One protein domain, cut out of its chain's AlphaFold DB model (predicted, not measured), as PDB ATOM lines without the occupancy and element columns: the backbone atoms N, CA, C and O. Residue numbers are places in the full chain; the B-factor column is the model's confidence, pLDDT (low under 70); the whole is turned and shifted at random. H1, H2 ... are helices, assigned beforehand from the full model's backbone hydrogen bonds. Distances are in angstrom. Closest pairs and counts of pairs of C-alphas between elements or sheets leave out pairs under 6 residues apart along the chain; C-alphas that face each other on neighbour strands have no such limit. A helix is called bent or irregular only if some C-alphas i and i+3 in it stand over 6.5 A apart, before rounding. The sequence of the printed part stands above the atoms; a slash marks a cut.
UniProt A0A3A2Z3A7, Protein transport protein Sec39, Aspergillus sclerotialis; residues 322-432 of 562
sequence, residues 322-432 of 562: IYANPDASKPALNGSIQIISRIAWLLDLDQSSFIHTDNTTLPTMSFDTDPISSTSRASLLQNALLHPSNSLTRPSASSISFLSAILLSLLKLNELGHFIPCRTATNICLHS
ATOM      1  N   ILE A 322     190.379 221.745 142.870       97.12
ATOM      2  CA  ILE A 322     190.374 220.434 143.540       97.12
ATOM      3  C   ILE A 322     189.758 219.351 142.638       97.12
ATOM      4  O   ILE A 322     190.351 218.285 142.460       97.12
ATOM      5  N   TYR A 323     188.601 219.619 142.024       96.31
ATOM      6  CA  TYR A 323     187.940 218.667 141.120       96.31
ATOM      7  C   TYR A 323     188.638 218.502 139.765       96.31
ATOM      8  O   TYR A 323     188.444 217.486 139.089       96.31
ATOM      9  N   ALA A 324     189.405 219.496 139.322       94.75
ATOM     10  CA  ALA A 324     190.153 219.443 138.073       94.75
ATOM     11  C   ALA A 324     191.457 218.658 138.185       94.75
ATOM     12  O   ALA A 324     191.955 218.188 137.164       94.75
ATOM     13  N   ASN A 325     191.973 218.469 139.401       92.94
ATOM     14  CA  ASN A 325     193.250 217.817 139.631       92.94
ATOM     15  C   ASN A 325     193.251 216.337 139.170       92.94
ATOM     16  O   ASN A 325     192.535 215.512 139.752       92.94
ATOM     17  N   PRO A 326     194.073 215.968 138.165       92.00
ATOM     18  CA  PRO A 326     194.229 214.580 137.739       92.00
ATOM     19  C   PRO A 326     195.226 213.794 138.608       92.00
ATOM     20  O   PRO A 326     195.259 212.568 138.524       92.00
ATOM     21  N   ASP A 327     196.050 214.467 139.419       92.00
ATOM     22  CA  ASP A 327     197.074 213.828 140.245       92.00
ATOM     23  C   ASP A 327     196.479 213.297 141.559       92.00
ATOM     24  O   ASP A 327     195.993 214.054 142.400       92.00
ATOM     25  N   ALA A 328     196.550 211.976 141.733       92.06
ATOM     26  CA  ALA A 328     196.087 211.253 142.918       92.06
ATOM     27  C   ALA A 328     197.170 211.089 144.006       92.06
ATOM     28  O   ALA A 328     196.953 210.412 145.015       92.06
ATOM     29  N   SER A 329     198.357 211.665 143.810       92.25
ATOM     30  CA  SER A 329     199.471 211.563 144.747       92.25
ATOM     31  C   SER A 329     199.154 212.194 146.113       92.25
ATOM     32  O   SER A 329     198.360 213.125 146.246       92.25
ATOM     33  N   LYS A 330     199.829 211.709 147.164       90.50
ATOM     34  CA  LYS A 330     199.721 212.271 148.520       90.50
ATOM     35  C   LYS A 330     200.009 213.785 148.599       90.50
ATOM     36  O   LYS A 330     199.225 214.473 149.250       90.50
ATOM     37  N   PRO A 331     201.072 214.340 147.977       91.31
ATOM     38  CA  PRO A 331     201.301 215.787 148.014       91.31
ATOM     39  C   PRO A 331     200.215 216.578 147.274       91.31
ATOM     40  O   PRO A 331     199.867 217.671 147.719       91.31
ATOM     41  N   ALA A 332     199.646 216.044 146.189       92.12
ATOM     42  CA  ALA A 332     198.535 216.694 145.499       92.12
ATOM     43  C   ALA A 332     197.271 216.737 146.361       92.12
ATOM     44  O   ALA A 332     196.660 217.794 146.504       92.12
ATOM     45  N   LEU A 333     196.950 215.622 147.016       94.12
ATOM     46  CA  LEU A 333     195.829 215.528 147.944       94.12
ATOM     47  C   LEU A 333     195.982 216.468 149.148       94.12
ATOM     48  O   LEU A 333     195.032 217.156 149.511       94.12
ATOM     49  N   ASN A 334     197.182 216.559 149.728       94.00
ATOM     50  CA  ASN A 334     197.464 217.515 150.801       94.00
ATOM     51  C   ASN A 334     197.251 218.967 150.346       94.00
ATOM     52  O   ASN A 334     196.691 219.757 151.097       94.00
ATOM     53  N   GLY A 335     197.648 219.308 149.115       94.19
ATOM     54  CA  GLY A 335     197.370 220.626 148.541       94.19
ATOM     55  C   GLY A 335     195.870 220.898 148.406       94.19
ATOM     56  O   GLY A 335     195.404 221.961 148.797       94.19
ATOM     57  N   SER A 336     195.084 219.922 147.940       95.88
ATOM     58  CA  SER A 336     193.620 220.048 147.878       95.88
ATOM     59  C   SER A 336     192.985 220.269 149.252       95.88
ATOM     60  O   SER A 336     192.075 221.081 149.373       95.88
ATOM     61  N   ILE A 337     193.489 219.582 150.279       95.19
ATOM     62  CA  ILE A 337     193.064 219.736 151.677       95.19
ATOM     63  C   ILE A 337     193.366 221.148 152.196       95.19
ATOM     64  O   ILE A 337     192.518 221.763 152.836       95.19
ATOM     65  N   GLN A 338     194.542 221.694 151.884       95.31
ATOM     66  CA  GLN A 338     194.892 223.064 152.262       95.31
ATOM     67  C   GLN A 338     193.975 224.097 151.592       95.31
ATOM     68  O   GLN A 338     193.502 225.008 152.267       95.31
ATOM     69  N   ILE A 339     193.672 223.923 150.297       96.38
ATOM     70  CA  ILE A 339     192.774 224.815 149.547       96.38
ATOM     71  C   ILE A 339     191.381 224.859 150.189       96.38
ATOM     72  O   ILE A 339     190.884 225.938 150.501       96.38
ATOM     73  N   ILE A 340     190.744 223.704 150.415       95.56
ATOM     74  CA  ILE A 340     189.392 223.676 150.998       95.56
ATOM     75  C   ILE A 340     189.375 224.229 152.426       95.56
ATOM     76  O   ILE A 340     188.453 224.967 152.758       95.56
ATOM     77  N   SER A 341     190.386 223.938 153.255       94.62
ATOM     78  CA  SER A 341     190.484 224.509 154.604       94.62
ATOM     79  C   SER A 341     190.602 226.031 154.558       94.62
ATOM     80  O   SER A 341     189.930 226.713 155.330       94.62
ATOM     81  N   ARG A 342     191.407 226.576 153.634       94.69
ATOM     82  CA  ARG A 342     191.557 228.028 153.487       94.69
ATOM     83  C   ARG A 342     190.267 228.691 153.014       94.69
ATOM     84  O   ARG A 342     189.873 229.697 153.588       94.69
ATOM     85  N   ILE A 343     189.578 228.111 152.035       94.88
ATOM     86  CA  ILE A 343     188.309 228.648 151.512       94.88
ATOM     87  C   ILE A 343     187.186 228.549 152.541       94.88
ATOM     88  O   ILE A 343     186.402 229.483 152.676       94.88
ATOM     89  N   ALA A 344     187.108 227.441 153.282       94.00
ATOM     90  CA  ALA A 344     186.139 227.295 154.360       94.00
ATOM     91  C   ALA A 344     186.354 228.364 155.439       94.00
ATOM     92  O   ALA A 344     185.383 228.949 155.899       94.00
ATOM     93  N   TRP A 345     187.609 228.668 155.782       93.88
ATOM     94  CA  TRP A 345     187.935 229.762 156.696       93.88
ATOM     95  C   TRP A 345     187.572 231.142 156.123       93.88
ATOM     96  O   TRP A 345     186.927 231.918 156.810       93.88
ATOM     97  N   LEU A 346     187.921 231.435 154.862       91.25
ATOM     98  CA  LEU A 346     187.639 232.731 154.216       91.25
ATOM     99  C   LEU A 346     186.144 233.062 154.108       91.25
ATOM    100  O   LEU A 346     185.778 234.230 154.001       91.25
ATOM    101  N   LEU A 347     185.296 232.036 154.065       91.25
ATOM    102  CA  LEU A 347     183.848 232.169 153.910       91.25
ATOM    103  C   LEU A 347     183.078 231.915 155.213       91.25
ATOM    104  O   LEU A 347     181.857 231.793 155.157       91.25
ATOM    105  N   ASP A 348     183.767 231.789 156.353       91.69
ATOM    106  CA  ASP A 348     183.174 231.473 157.663       91.69
ATOM    107  C   ASP A 348     182.330 230.177 157.667       91.69
ATOM    108  O   ASP A 348     181.277 230.066 158.299       91.69
ATOM    109  N   LEU A 349     182.796 229.164 156.932       90.62
ATOM    110  CA  LEU A 349     182.187 227.832 156.796       90.62
ATOM    111  C   LEU A 349     183.086 226.711 157.354       90.62
ATOM    112  O   LEU A 349     182.887 225.531 157.049       90.62
ATOM    113  N   ASP A 350     184.070 227.062 158.177       85.75
ATOM    114  CA  ASP A 350     185.027 226.158 158.825       85.75
ATOM    115  C   ASP A 350     184.344 225.045 159.638       85.75
ATOM    116  O   ASP A 350     184.759 223.886 159.576       85.75
ATOM    117  N   GLN A 351     183.229 225.363 160.297       83.19
ATOM    118  CA  GLN A 351     182.407 224.411 161.056       83.19
ATOM    119  C   GLN A 351     181.848 223.264 160.200       83.19
ATOM    120  O   GLN A 351     181.479 222.219 160.732       83.19
ATOM    121  N   SER A 352     181.778 223.444 158.878       82.06
ATOM    122  CA  SER A 352     181.289 222.433 157.932       82.06
ATOM    123  C   SER A 352     182.399 221.512 157.407       82.06
ATOM    124  O   SER A 352     182.131 220.613 156.612       82.06
ATOM    125  N   SER A 353     183.659 221.729 157.797       83.88
ATOM    126  CA  SER A 353     184.804 220.937 157.340       83.88
ATOM    127  C   SER A 353     185.128 219.790 158.299       83.88
ATOM    128  O   SER A 353     185.283 219.982 159.502       83.88
ATOM    129  N   PHE A 354     185.322 218.585 157.755       81.56
ATOM    130  CA  PHE A 354     185.726 217.399 158.530       81.56
ATOM    131  C   PHE A 354     187.247 217.183 158.576       81.56
ATOM    132  O   PHE A 354     187.733 216.233 159.184       81.56
ATOM    133  N   ILE A 355     188.028 218.041 157.918       79.44
ATOM    134  CA  ILE A 355     189.473 217.838 157.719       79.44
ATOM    135  C   ILE A 355     190.278 217.950 159.020       79.44
ATOM    136  O   ILE A 355     191.344 217.350 159.135       79.44
ATOM    137  N   HIS A 356     189.766 218.687 160.005       66.56
ATOM    138  CA  HIS A 356     190.433 218.905 161.289       66.56
ATOM    139  C   HIS A 356     190.136 217.822 162.339       66.56
ATOM    140  O   HIS A 356     190.573 217.959 163.478       66.56
ATOM    141  N   THR A 357     189.398 216.756 162.002       61.28
ATOM    142  CA  THR A 357     189.127 215.681 162.968       61.28
ATOM    143  C   THR A 357     190.397 214.870 163.248       61.28
ATOM    144  O   THR A 357     191.095 214.470 162.318       61.28
ATOM    145  N   ASP A 358     190.707 214.644 164.531       56.88
ATOM    146  CA  ASP A 358     191.909 213.937 164.983       56.88
ATOM    147  C   ASP A 358     192.133 212.625 164.211       56.88
ATOM    148  O   ASP A 358     191.291 211.730 164.203       56.88
ATOM    149  N   ASN A 359     193.315 212.483 163.599       53.81
ATOM    150  CA  ASN A 359     193.692 211.360 162.721       53.81
ATOM    151  C   ASN A 359     193.661 209.964 163.385       53.81
ATOM    152  O   ASN A 359     193.971 208.965 162.730       53.81
ATOM    153  N   THR A 360     193.365 209.881 164.681       58.62
ATOM    154  CA  THR A 360     193.395 208.644 165.467       58.62
ATOM    155  C   THR A 360     192.091 207.854 165.383       58.62
ATOM    156  O   THR A 360     192.126 206.638 165.570       58.62
ATOM    157  N   THR A 361     190.962 208.491 165.057       70.94
ATOM    158  CA  THR A 361     189.654 207.834 164.917       70.94
ATOM    159  C   THR A 361     188.985 208.201 163.594       70.94
ATOM    160  O   THR A 361     189.168 209.291 163.058       70.94
ATOM    161  N   LEU A 362     188.239 207.254 163.013       80.38
ATOM    162  CA  LEU A 362     187.496 207.502 161.777       80.38
ATOM    163  C   LEU A 362     186.310 208.438 162.087       80.38
ATOM    164  O   LEU A 362     185.478 208.078 162.923       80.38
ATOM    165  N   PRO A 363     186.230 209.624 161.460       83.75
ATOM    166  CA  PRO A 363     185.201 210.618 161.763       83.75
ATOM    167  C   PRO A 363     183.809 210.169 161.311       83.75
ATOM    168  O   PRO A 363     183.642 209.660 160.204       83.75
ATOM    169  N   THR A 364     182.791 210.433 162.130       83.38
ATOM    170  CA  THR A 364     181.387 210.308 161.714       83.38
ATOM    171  C   THR A 364     180.970 211.562 160.951       83.38
ATOM    172  O   THR A 364     181.085 212.666 161.482       83.38
ATOM    173  N   MET A 365     180.456 211.402 159.731       83.44
ATOM    174  CA  MET A 365     180.045 212.522 158.875       83.44
ATOM    175  C   MET A 365     178.544 212.513 158.617       83.44
ATOM    176  O   MET A 365     177.966 211.496 158.231       83.44
ATOM    177  N   SER A 366     177.921 213.676 158.774       81.44
ATOM    178  CA  SER A 366     176.528 213.908 158.406       81.44
ATOM    179  C   SER A 366     176.375 215.329 157.891       81.44
ATOM    180  O   SER A 366     176.808 216.273 158.544       81.44
ATOM    181  N   PHE A 367     175.743 215.475 156.733       84.12
ATOM    182  CA  PHE A 367     175.469 216.763 156.107       84.12
ATOM    183  C   PHE A 367     174.224 216.671 155.223       84.12
ATOM    184  O   PHE A 367     173.730 215.578 154.934       84.12
ATOM    185  N   ASP A 368     173.699 217.830 154.832       84.38
ATOM    186  CA  ASP A 368     172.563 217.919 153.923       84.38
ATOM    187  C   ASP A 368     172.994 217.605 152.485       84.38
ATOM    188  O   ASP A 368     173.873 218.260 151.915       84.38
ATOM    189  N   THR A 369     172.369 216.580 151.916       84.25
ATOM    190  CA  THR A 369     172.658 216.049 150.585       84.25
ATOM    191  C   THR A 369     171.738 216.600 149.504       84.25
ATOM    192  O   THR A 369     172.015 216.407 148.319       84.25
ATOM    193  N   ASP A 370     170.660 217.291 149.871       85.69
ATOM    194  CA  ASP A 370     169.672 217.786 148.914       85.69
ATOM    195  C   ASP A 370     170.299 218.730 147.869       85.69
ATOM    196  O   ASP A 370     170.071 218.505 146.673       85.69
ATOM    197  N   PRO A 371     171.188 219.683 148.233       84.81
ATOM    198  CA  PRO A 371     171.804 220.596 147.266       84.81
ATOM    199  C   PRO A 371     172.688 219.905 146.218       84.81
ATOM    200  O   PRO A 371     172.804 220.374 145.083       84.81
ATOM    201  N   ILE A 372     173.320 218.784 146.581       86.19
ATOM    202  CA  ILE A 372     174.240 218.036 145.708       86.19
ATOM    203  C   ILE A 372     173.542 216.904 144.945       86.19
ATOM    204  O   ILE A 372     174.071 216.406 143.951       86.19
ATOM    205  N   SER A 373     172.340 216.509 145.366       82.94
ATOM    206  CA  SER A 373     171.597 215.386 144.786       82.94
ATOM    207  C   SER A 373     171.159 215.609 143.334       82.94
ATOM    208  O   SER A 373     171.038 214.648 142.577       82.94
ATOM    209  N   SER A 374     170.965 216.870 142.939       82.00
ATOM    210  CA  SER A 374     170.537 217.291 141.598       82.00
ATOM    211  C   SER A 374     171.677 217.355 140.574       82.00
ATOM    212  O   SER A 374     171.453 217.679 139.405       82.00
ATOM    213  N   THR A 375     172.908 217.056 140.994       87.31
ATOM    214  CA  THR A 375     174.094 217.139 140.139       87.31
ATOM    215  C   THR A 375     174.121 216.027 139.096       87.31
ATOM    216  O   THR A 375     173.597 214.928 139.284       87.31
ATOM    217  N   SER A 376     174.769 216.301 137.965       89.00
ATOM    218  CA  SER A 376     174.957 215.326 136.890       89.00
ATOM    219  C   SER A 376     176.441 215.116 136.612       89.00
ATOM    220  O   SER A 376     177.275 215.942 136.978       89.00
ATOM    221  N   ARG A 377     176.783 214.068 135.852       87.94
ATOM    222  CA  ARG A 377     178.167 213.870 135.382       87.94
ATOM    223  C   ARG A 377     178.703 215.074 134.599       87.94
ATOM    224  O   ARG A 377     179.907 215.310 134.614       87.94
ATOM    225  N   ALA A 378     177.825 215.845 133.949       89.69
ATOM    226  CA  ALA A 378     178.211 217.061 133.242       89.69
ATOM    227  C   ALA A 378     178.714 218.160 134.197       89.69
ATOM    228  O   ALA A 378     179.576 218.940 133.812       89.69
ATOM    229  N   SER A 379     178.256 218.175 135.456       90.75
ATOM    230  CA  SER A 379     178.694 219.120 136.494       90.75
ATOM    231  C   SER A 379     180.168 218.945 136.889       90.75
ATOM    232  O   SER A 379     180.756 219.859 137.457       90.75
ATOM    233  N   LEU A 380     180.780 217.797 136.574       90.75
ATOM    234  CA  LEU A 380     182.204 217.515 136.805       90.75
ATOM    235  C   LEU A 380     183.089 217.780 135.571       90.75
ATOM    236  O   LEU A 380     184.304 217.572 135.631       90.75
ATOM    237  N   LEU A 381     182.507 218.198 134.441       89.44
ATOM    238  CA  LEU A 381     183.270 218.578 133.251       89.44
ATOM    239  C   LEU A 381     183.987 219.906 133.487       89.44
ATOM    240  O   LEU A 381     183.437 220.796 134.125       89.44
ATOM    241  N   GLN A 382     185.180 220.060 132.908       85.06
ATOM    242  CA  GLN A 382     186.037 221.232 133.125       85.06
ATOM    243  C   GLN A 382     185.295 222.560 132.910       85.06
ATOM    244  O   GLN A 382     185.330 223.431 133.772       85.06
ATOM    245  N   ASN A 383     184.548 222.662 131.808       86.25
ATOM    246  CA  ASN A 383     183.812 223.871 131.426       86.25
ATOM    247  C   ASN A 383     182.609 224.167 132.340       86.25
ATOM    248  O   ASN A 383     182.039 225.249 132.271       86.25
ATOM    249  N   ALA A 384     182.193 223.212 133.177       90.56
ATOM    250  CA  ALA A 384     181.067 223.365 134.094       90.56
ATOM    251  C   ALA A 384     181.503 223.719 135.525       90.56
ATOM    252  O   ALA A 384     180.663 224.126 136.329       90.56
ATOM    253  N   LEU A 385     182.788 223.569 135.877       93.56
ATOM    254  CA  LEU A 385     183.260 223.733 137.260       93.56
ATOM    255  C   LEU A 385     183.134 225.180 137.765       93.56
ATOM    256  O   LEU A 385     182.807 225.390 138.930       93.56
ATOM    257  N   LEU A 386     183.321 226.171 136.894       93.75
ATOM    258  CA  LEU A 386     183.190 227.593 137.241       93.75
ATOM    259  C   LEU A 386     181.777 228.151 137.012       93.75
ATOM    260  O   LEU A 386     181.528 229.323 137.266       93.75
ATOM    261  N   HIS A 387     180.823 227.323 136.574       91.31
ATOM    262  CA  HIS A 387     179.460 227.789 136.334       91.31
ATOM    263  C   HIS A 387     178.762 228.155 137.664       91.31
ATOM    264  O   HIS A 387     178.699 227.302 138.552       91.31
ATOM    265  N   PRO A 388     178.161 229.351 137.831       87.56
ATOM    266  CA  PRO A 388     177.640 229.822 139.129       87.56
ATOM    267  C   PRO A 388     176.537 228.958 139.768       87.56
ATOM    268  O   PRO A 388     176.240 229.081 140.960       87.56
ATOM    269  N   SER A 389     175.885 228.110 138.968       88.88
ATOM    270  CA  SER A 389     174.836 227.183 139.412       88.88
ATOM    271  C   SER A 389     175.353 225.790 139.788       88.88
ATOM    272  O   SER A 389     174.549 224.909 140.092       88.88
ATOM    273  N   ASN A 390     176.660 225.542 139.707       92.94
ATOM    274  CA  ASN A 390     177.230 224.237 140.017       92.94
ATOM    275  C   ASN A 390     177.280 224.027 141.536       92.94
ATOM    276  O   ASN A 390     178.092 224.639 142.225       92.94
ATOM    277  N   SER A 391     176.430 223.148 142.067       92.19
ATOM    278  CA  SER A 391     176.340 222.909 143.512       92.19
ATOM    279  C   SER A 391     177.519 222.131 144.103       92.19
ATOM    280  O   SER A 391     177.655 222.095 145.324       92.19
ATOM    281  N   LEU A 392     178.394 221.540 143.278       93.62
ATOM    282  CA  LEU A 392     179.616 220.882 143.758       93.62
ATOM    283  C   LEU A 392     180.738 221.877 144.038       93.62
ATOM    284  O   LEU A 392     181.521 221.668 144.961       93.62
ATOM    285  N   THR A 393     180.837 222.927 143.225       95.31
ATOM    286  CA  THR A 393     181.928 223.903 143.298       95.31
ATOM    287  C   THR A 393     181.501 225.203 143.953       95.31
ATOM    288  O   THR A 393     182.340 225.848 144.564       95.31
ATOM    289  N   ARG A 394     180.218 225.581 143.915       94.62
ATOM    290  CA  ARG A 394     179.719 226.735 144.668       94.62
ATOM    291  C   ARG A 394     179.894 226.491 146.176       94.62
ATOM    292  O   ARG A 394     179.319 225.526 146.696       94.62
ATOM    293  N   PRO A 395     180.644 227.341 146.898       93.81
ATOM    294  CA  PRO A 395     180.839 227.180 148.333       93.81
ATOM    295  C   PRO A 395     179.523 227.249 149.111       93.81
ATOM    296  O   PRO A 395     178.723 228.168 148.950       93.81
ATOM    297  N   SER A 396     179.292 226.232 149.930       93.56
ATOM    298  CA  SER A 396     178.170 226.088 150.852       93.56
ATOM    299  C   SER A 396     178.563 225.076 151.927       93.56
ATOM    300  O   SER A 396     179.497 224.294 151.728       93.56
ATOM    301  N   ALA A 397     177.827 225.038 153.037       92.75
ATOM    302  CA  ALA A 397     178.041 224.030 154.075       92.75
ATOM    303  C   ALA A 397     178.018 222.597 153.499       92.75
ATOM    304  O   ALA A 397     178.914 221.799 153.780       92.75
ATOM    305  N   SER A 398     177.055 222.295 152.617       92.19
ATOM    306  CA  SER A 398     176.926 220.988 151.961       92.19
ATOM    307  C   SER A 398     178.089 220.666 151.026       92.19
ATOM    308  O   SER A 398     178.605 219.551 151.073       92.19
ATOM    309  N   SER A 399     178.530 221.612 150.188       94.19
ATOM    310  CA  SER A 399     179.627 221.358 149.242       94.19
ATOM    311  C   SER A 399     180.977 221.205 149.944       94.19
ATOM    312  O   SER A 399     181.745 220.318 149.574       94.19
ATOM    313  N   ILE A 400     181.232 221.968 151.014       94.62
ATOM    314  CA  ILE A 400     182.423 221.813 151.868       94.62
ATOM    315  C   ILE A 400     182.405 220.472 152.596       94.62
ATOM    316  O   ILE A 400     183.399 219.747 152.558       94.62
ATOM    317  N   SER A 401     181.280 220.123 153.222       93.19
ATOM    318  CA  SER A 401     181.117 218.862 153.953       93.19
ATOM    319  C   SER A 401     181.340 217.664 153.032       93.19
ATOM    320  O   SER A 401     182.127 216.766 153.336       93.19
ATOM    321  N   PHE A 402     180.699 217.688 151.862       94.50
ATOM    322  CA  PHE A 402     180.815 216.643 150.857       94.50
ATOM    323  C   PHE A 402     182.239 216.531 150.304       94.50
ATOM    324  O   PHE A 402     182.801 215.437 150.271       94.50
ATOM    325  N   LEU A 403     182.863 217.646 149.908       95.44
ATOM    326  CA  LEU A 403     184.226 217.620 149.383       95.44
ATOM    327  C   LEU A 403     185.233 217.181 150.456       95.44
ATOM    328  O   LEU A 403     186.116 216.378 150.162       95.44
ATOM    329  N   SER A 404     185.058 217.604 151.710       94.38
ATOM    330  CA  SER A 404     185.855 217.126 152.849       94.38
ATOM    331  C   SER A 404     185.745 215.609 153.017       94.38
ATOM    332  O   SER A 404     186.761 214.929 153.163       94.38
ATOM    333  N   ALA A 405     184.528 215.061 152.935       93.50
ATOM    334  CA  ALA A 405     184.281 213.623 153.019       93.50
ATOM    335  C   ALA A 405     184.957 212.844 151.877       93.50
ATOM    336  O   ALA A 405     185.578 211.798 152.101       93.50
ATOM    337  N   ILE A 406     184.915 213.384 150.654       95.75
ATOM    338  CA  ILE A 406     185.623 212.820 149.500       95.75
ATOM    339  C   ILE A 406     187.142 212.861 149.712       95.75
ATOM    340  O   ILE A 406     187.798 211.839 149.531       95.75
ATOM    341  N   LEU A 407     187.718 213.990 150.130       95.31
ATOM    342  CA  LEU A 407     189.168 214.116 150.334       95.31
ATOM    343  C   LEU A 407     189.681 213.193 151.451       95.31
ATOM    344  O   LEU A 407     190.729 212.566 151.296       95.31
ATOM    345  N   LEU A 408     188.924 213.031 152.539       93.44
ATOM    346  CA  LEU A 408     189.241 212.067 153.597       93.44
ATOM    347  C   LEU A 408     189.121 210.618 153.101       93.44
ATOM    348  O   LEU A 408     189.971 209.785 153.419       93.44
ATOM    349  N   SER A 409     188.133 210.322 152.253       94.50
ATOM    350  CA  SER A 409     188.026 209.019 151.581       94.50
ATOM    351  C   SER A 409     189.246 208.727 150.708       94.50
ATOM    352  O   SER A 409     189.795 207.627 150.764       94.50
ATOM    353  N   LEU A 410     189.731 209.718 149.957       95.31
ATOM    354  CA  LEU A 410     190.956 209.597 149.164       95.31
ATOM    355  C   LEU A 410     192.195 209.383 150.038       95.31
ATOM    356  O   LEU A 410     193.056 208.588 149.672       95.31
ATOM    357  N   LEU A 411     192.288 210.034 151.204       92.62
ATOM    358  CA  LEU A 411     193.390 209.797 152.143       92.62
ATOM    359  C   LEU A 411     193.408 208.338 152.607       92.62
ATOM    360  O   LEU A 411     194.467 207.709 152.594       92.62
ATOM    361  N   LYS A 412     192.241 207.777 152.949       91.81
ATOM    362  CA  LYS A 412     192.121 206.366 153.350       91.81
ATOM    363  C   LYS A 412     192.397 205.402 152.203       91.81
ATOM    364  O   LYS A 412     193.098 204.416 152.403       91.81
ATOM    365  N   LEU A 413     191.961 205.708 150.984       92.94
ATOM    366  CA  LEU A 413     192.340 204.921 149.809       92.94
ATOM    367  C   LEU A 413     193.857 204.957 149.558       92.94
ATOM    368  O   LEU A 413     194.459 203.903 149.341       92.94
ATOM    369  N   ASN A 414     194.496 206.123 149.690       91.62
ATOM    370  CA  ASN A 414     195.946 206.269 149.552       91.62
ATOM    371  C   ASN A 414     196.714 205.474 150.629       91.62
ATOM    372  O   ASN A 414     197.725 204.846 150.312       91.62
ATOM    373  N   GLU A 415     196.236 205.445 151.881       89.62
ATOM    374  CA  GLU A 415     196.775 204.583 152.955       89.62
ATOM    375  C   GLU A 415     196.677 203.087 152.597       89.62
ATOM    376  O   GLU A 415     197.594 202.311 152.880       89.62
ATOM    377  N   LEU A 416     195.599 202.691 151.915       89.31
ATOM    378  CA  LEU A 416     195.362 201.331 151.423       89.31
ATOM    379  C   LEU A 416     196.116 201.002 150.117       89.31
ATOM    380  O   LEU A 416     196.056 199.861 149.653       89.31
ATOM    381  N   GLY A 417     196.859 201.956 149.546       87.94
ATOM    382  CA  GLY A 417     197.633 201.785 148.312       87.94
ATOM    383  C   GLY A 417     196.826 201.957 147.021       87.94
ATOM    384  O   GLY A 417     197.270 201.511 145.962       87.94
ATOM    385  N   HIS A 418     195.653 202.588 147.103       90.25
ATOM    386  CA  HIS A 418     194.768 202.883 145.976       90.25
ATOM    387  C   HIS A 418     194.706 204.374 145.698       90.25
ATOM    388  O   HIS A 418     194.155 205.135 146.484       90.25
ATOM    389  N   PHE A 419     195.230 204.776 144.546       92.44
ATOM    390  CA  PHE A 419     195.328 206.176 144.152       92.44
ATOM    391  C   PHE A 419     194.311 206.463 143.051       92.44
ATOM    392  O   PHE A 419     194.430 205.932 141.945       92.44
ATOM    393  N   ILE A 420     193.317 207.301 143.345       94.62
ATOM    394  CA  ILE A 420     192.343 207.783 142.359       94.62
ATOM    395  C   ILE A 420     192.166 209.306 142.468       94.62
ATOM    396  O   ILE A 420     192.275 209.851 143.566       94.62
ATOM    397  N   PRO A 421     191.887 210.016 141.360       94.69
ATOM    398  CA  PRO A 421     191.615 211.453 141.401       94.69
ATOM    399  C   PRO A 421     190.304 211.785 142.125       94.69
ATOM    400  O   PRO A 421     189.363 210.983 142.127       94.69
ATOM    401  N   CYS A 422     190.199 213.010 142.649       95.69
ATOM    402  CA  CYS A 422     188.998 213.499 143.338       95.69
ATOM    403  C   CYS A 422     187.741 213.387 142.467       95.69
ATOM    404  O   CYS A 422     186.741 212.810 142.892       95.69
ATOM    405  N   ARG A 423     187.836 213.804 141.200       95.25
ATOM    406  CA  ARG A 423     186.755 213.679 140.213       95.25
ATOM    407  C   ARG A 423     186.214 212.252 140.091       95.25
ATOM    408  O   ARG A 423     185.004 212.058 139.984       95.25
ATOM    409  N   THR A 424     187.099 211.255 140.111       94.94
ATOM    410  CA  THR A 424     186.720 209.841 140.005       94.94
ATOM    411  C   THR A 424     185.969 209.388 141.251       94.94
ATOM    412  O   THR A 424     184.888 208.821 141.121       94.94
ATOM    413  N   ALA A 425     186.480 209.694 142.448       95.69
ATOM    414  CA  ALA A 425     185.803 209.362 143.704       95.69
ATOM    415  C   ALA A 425     184.411 210.007 143.798       95.69
ATOM    416  O   ALA A 425     183.436 209.355 144.172       95.69
ATOM    417  N   THR A 426     184.275 211.260 143.369       95.31
ATOM    418  CA  THR A 426     182.979 211.949 143.329       95.31
ATOM    419  C   THR A 426     182.005 211.300 142.348       95.31
ATOM    420  O   THR A 426     180.834 211.121 142.677       95.31
ATOM    421  N   ASN A 427     182.473 210.869 141.172       94.38
ATOM    422  CA  ASN A 427     181.646 210.141 140.205       94.38
ATOM    423  C   ASN A 427     181.206 208.756 140.730       94.38
ATOM    424  O   ASN A 427     180.076 208.328 140.470       94.38
ATOM    425  N   ILE A 428     182.061 208.073 141.502       94.38
ATOM    426  CA  ILE A 428     181.711 206.829 142.208       94.38
ATOM    427  C   ILE A 428     180.572 207.092 143.200       94.38
ATOM    428  O   ILE A 428     179.539 206.425 143.145       94.38
ATOM    429  N   CYS A 429     180.714 208.111 144.048       93.94
ATOM    430  CA  CYS A 429     179.723 208.428 145.075       93.94
ATOM    431  C   CYS A 429     178.372 208.881 144.487       93.94
ATOM    432  O   CYS A 429     177.323 208.341 144.855       93.94
ATOM    433  N   LEU A 430     178.379 209.839 143.553       92.81
ATOM    434  CA  LEU A 430     177.157 210.510 143.087       92.81
ATOM    435  C   LEU A 430     176.444 209.778 141.946       92.81
ATOM    436  O   LEU A 430     175.214 209.758 141.888       92.81
ATOM    437  N   HIS A 431     177.187 209.190 141.008       92.25
ATOM    438  CA  HIS A 431     176.620 208.797 139.712       92.25
ATOM    439  C   HIS A 431     176.808 207.321 139.357       92.25
ATOM    440  O   HIS A 431     176.342 206.895 138.297       92.25
ATOM    441  N   SER A 432     177.487 206.529 140.187       91.88
ATOM    442  CA  SER A 432     177.678 205.099 139.919       91.88
ATOM    443  C   SER A 432     176.513 204.277 140.458       91.88
ATOM    444  O   SER A 432     175.959 204.572 141.513       91.88
TER     445      SER A 432
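Overview. This is residues 322 to 432 of the 562 residues of the protein "Protein transport protein Sec39" of Aspergillus sclerotialis (UniProt A0A3A2Z3A7). Two long helices, H1 and H4, run side by side in opposite directions, and the shorter H5 crosses H4 steeply. Much of the rest is loop: the long stretch of residues 347 to 369 runs from H1 to the short H2, and another, residues 381 to 396, leads from the short H3 back to H4, which is nearest to the middle of the whole. The printed part has 111 residues with five named helices, in the order H1, H2, H3, H4, H5, and no named strand; the class is all helix, though under half of the residues, 54, are in named elements. The whole is compact, with a radius of gyration of the C-alphas of 13.2 A, and rounded, spanning 36 by 29 by 23 A.

Arrangement. H1, residues 330 to 346, touches H4, residues 397 to 415, at a shallow tilt of 19 degrees, opposite ways; their closest C-alphas are those of Ile 337 and Leu 407, 7.0 A apart. H4 is the hub, touching three other helices. H2, residues 370 to 373, only just touches residues 398 to 399 of H4 alone, with 3 pairs of C-alphas within 8 A, the closest being Pro 371 and Ser 398 at 7.0 A. H3, residues 377 to 380, only just touches H5, residues 422 to 431, also with 3 pairs; the closest C-alphas are those of Arg 377 and His 431, 6.8 A apart. H4 touches H5 with residues 406 to 410 alone, at a steep tilt of 65 degrees, opposite ways; the closest C-alphas, of Ile 406 and Ala 425, are 6.8 A apart. H1 and H5 are only just apart, their closest C-alphas being 8.5 A from each other. In H1, H4 and H5 every O i to N i+4 pair is within hydrogen-bond range; H2 and H3 are too short for such a pair.

Along the chain. H1 begins at C-alpha 330 (199.721, 212.271, 148.520) and is 24.4 A long. H2 measures 5.1 A and H3 5.6 A. H4, the longest helix with 19 residues, measures 27.0 A from C-alpha 397 (178.041, 224.030, 154.075). H5 is 13.7 A long and ends at C-alpha 431 (176.620, 208.797, 139.712). It is neither bent nor irregular, but only just: C-alphas 428 and 431 are 6.0 A apart.

Size, cuts and confidence. The two C-alphas farthest apart, those of Thr 360 and Asn 383, are 38.5 A from each other. The printed part has no cut. The links H1 to H2 and H3 to H4 are long, H2 to H3 is tight, and H4 to H5 is short. The mean pLDDT of the printed part is 89.5, and the model's confidence is under 70 at residues 356 to 360.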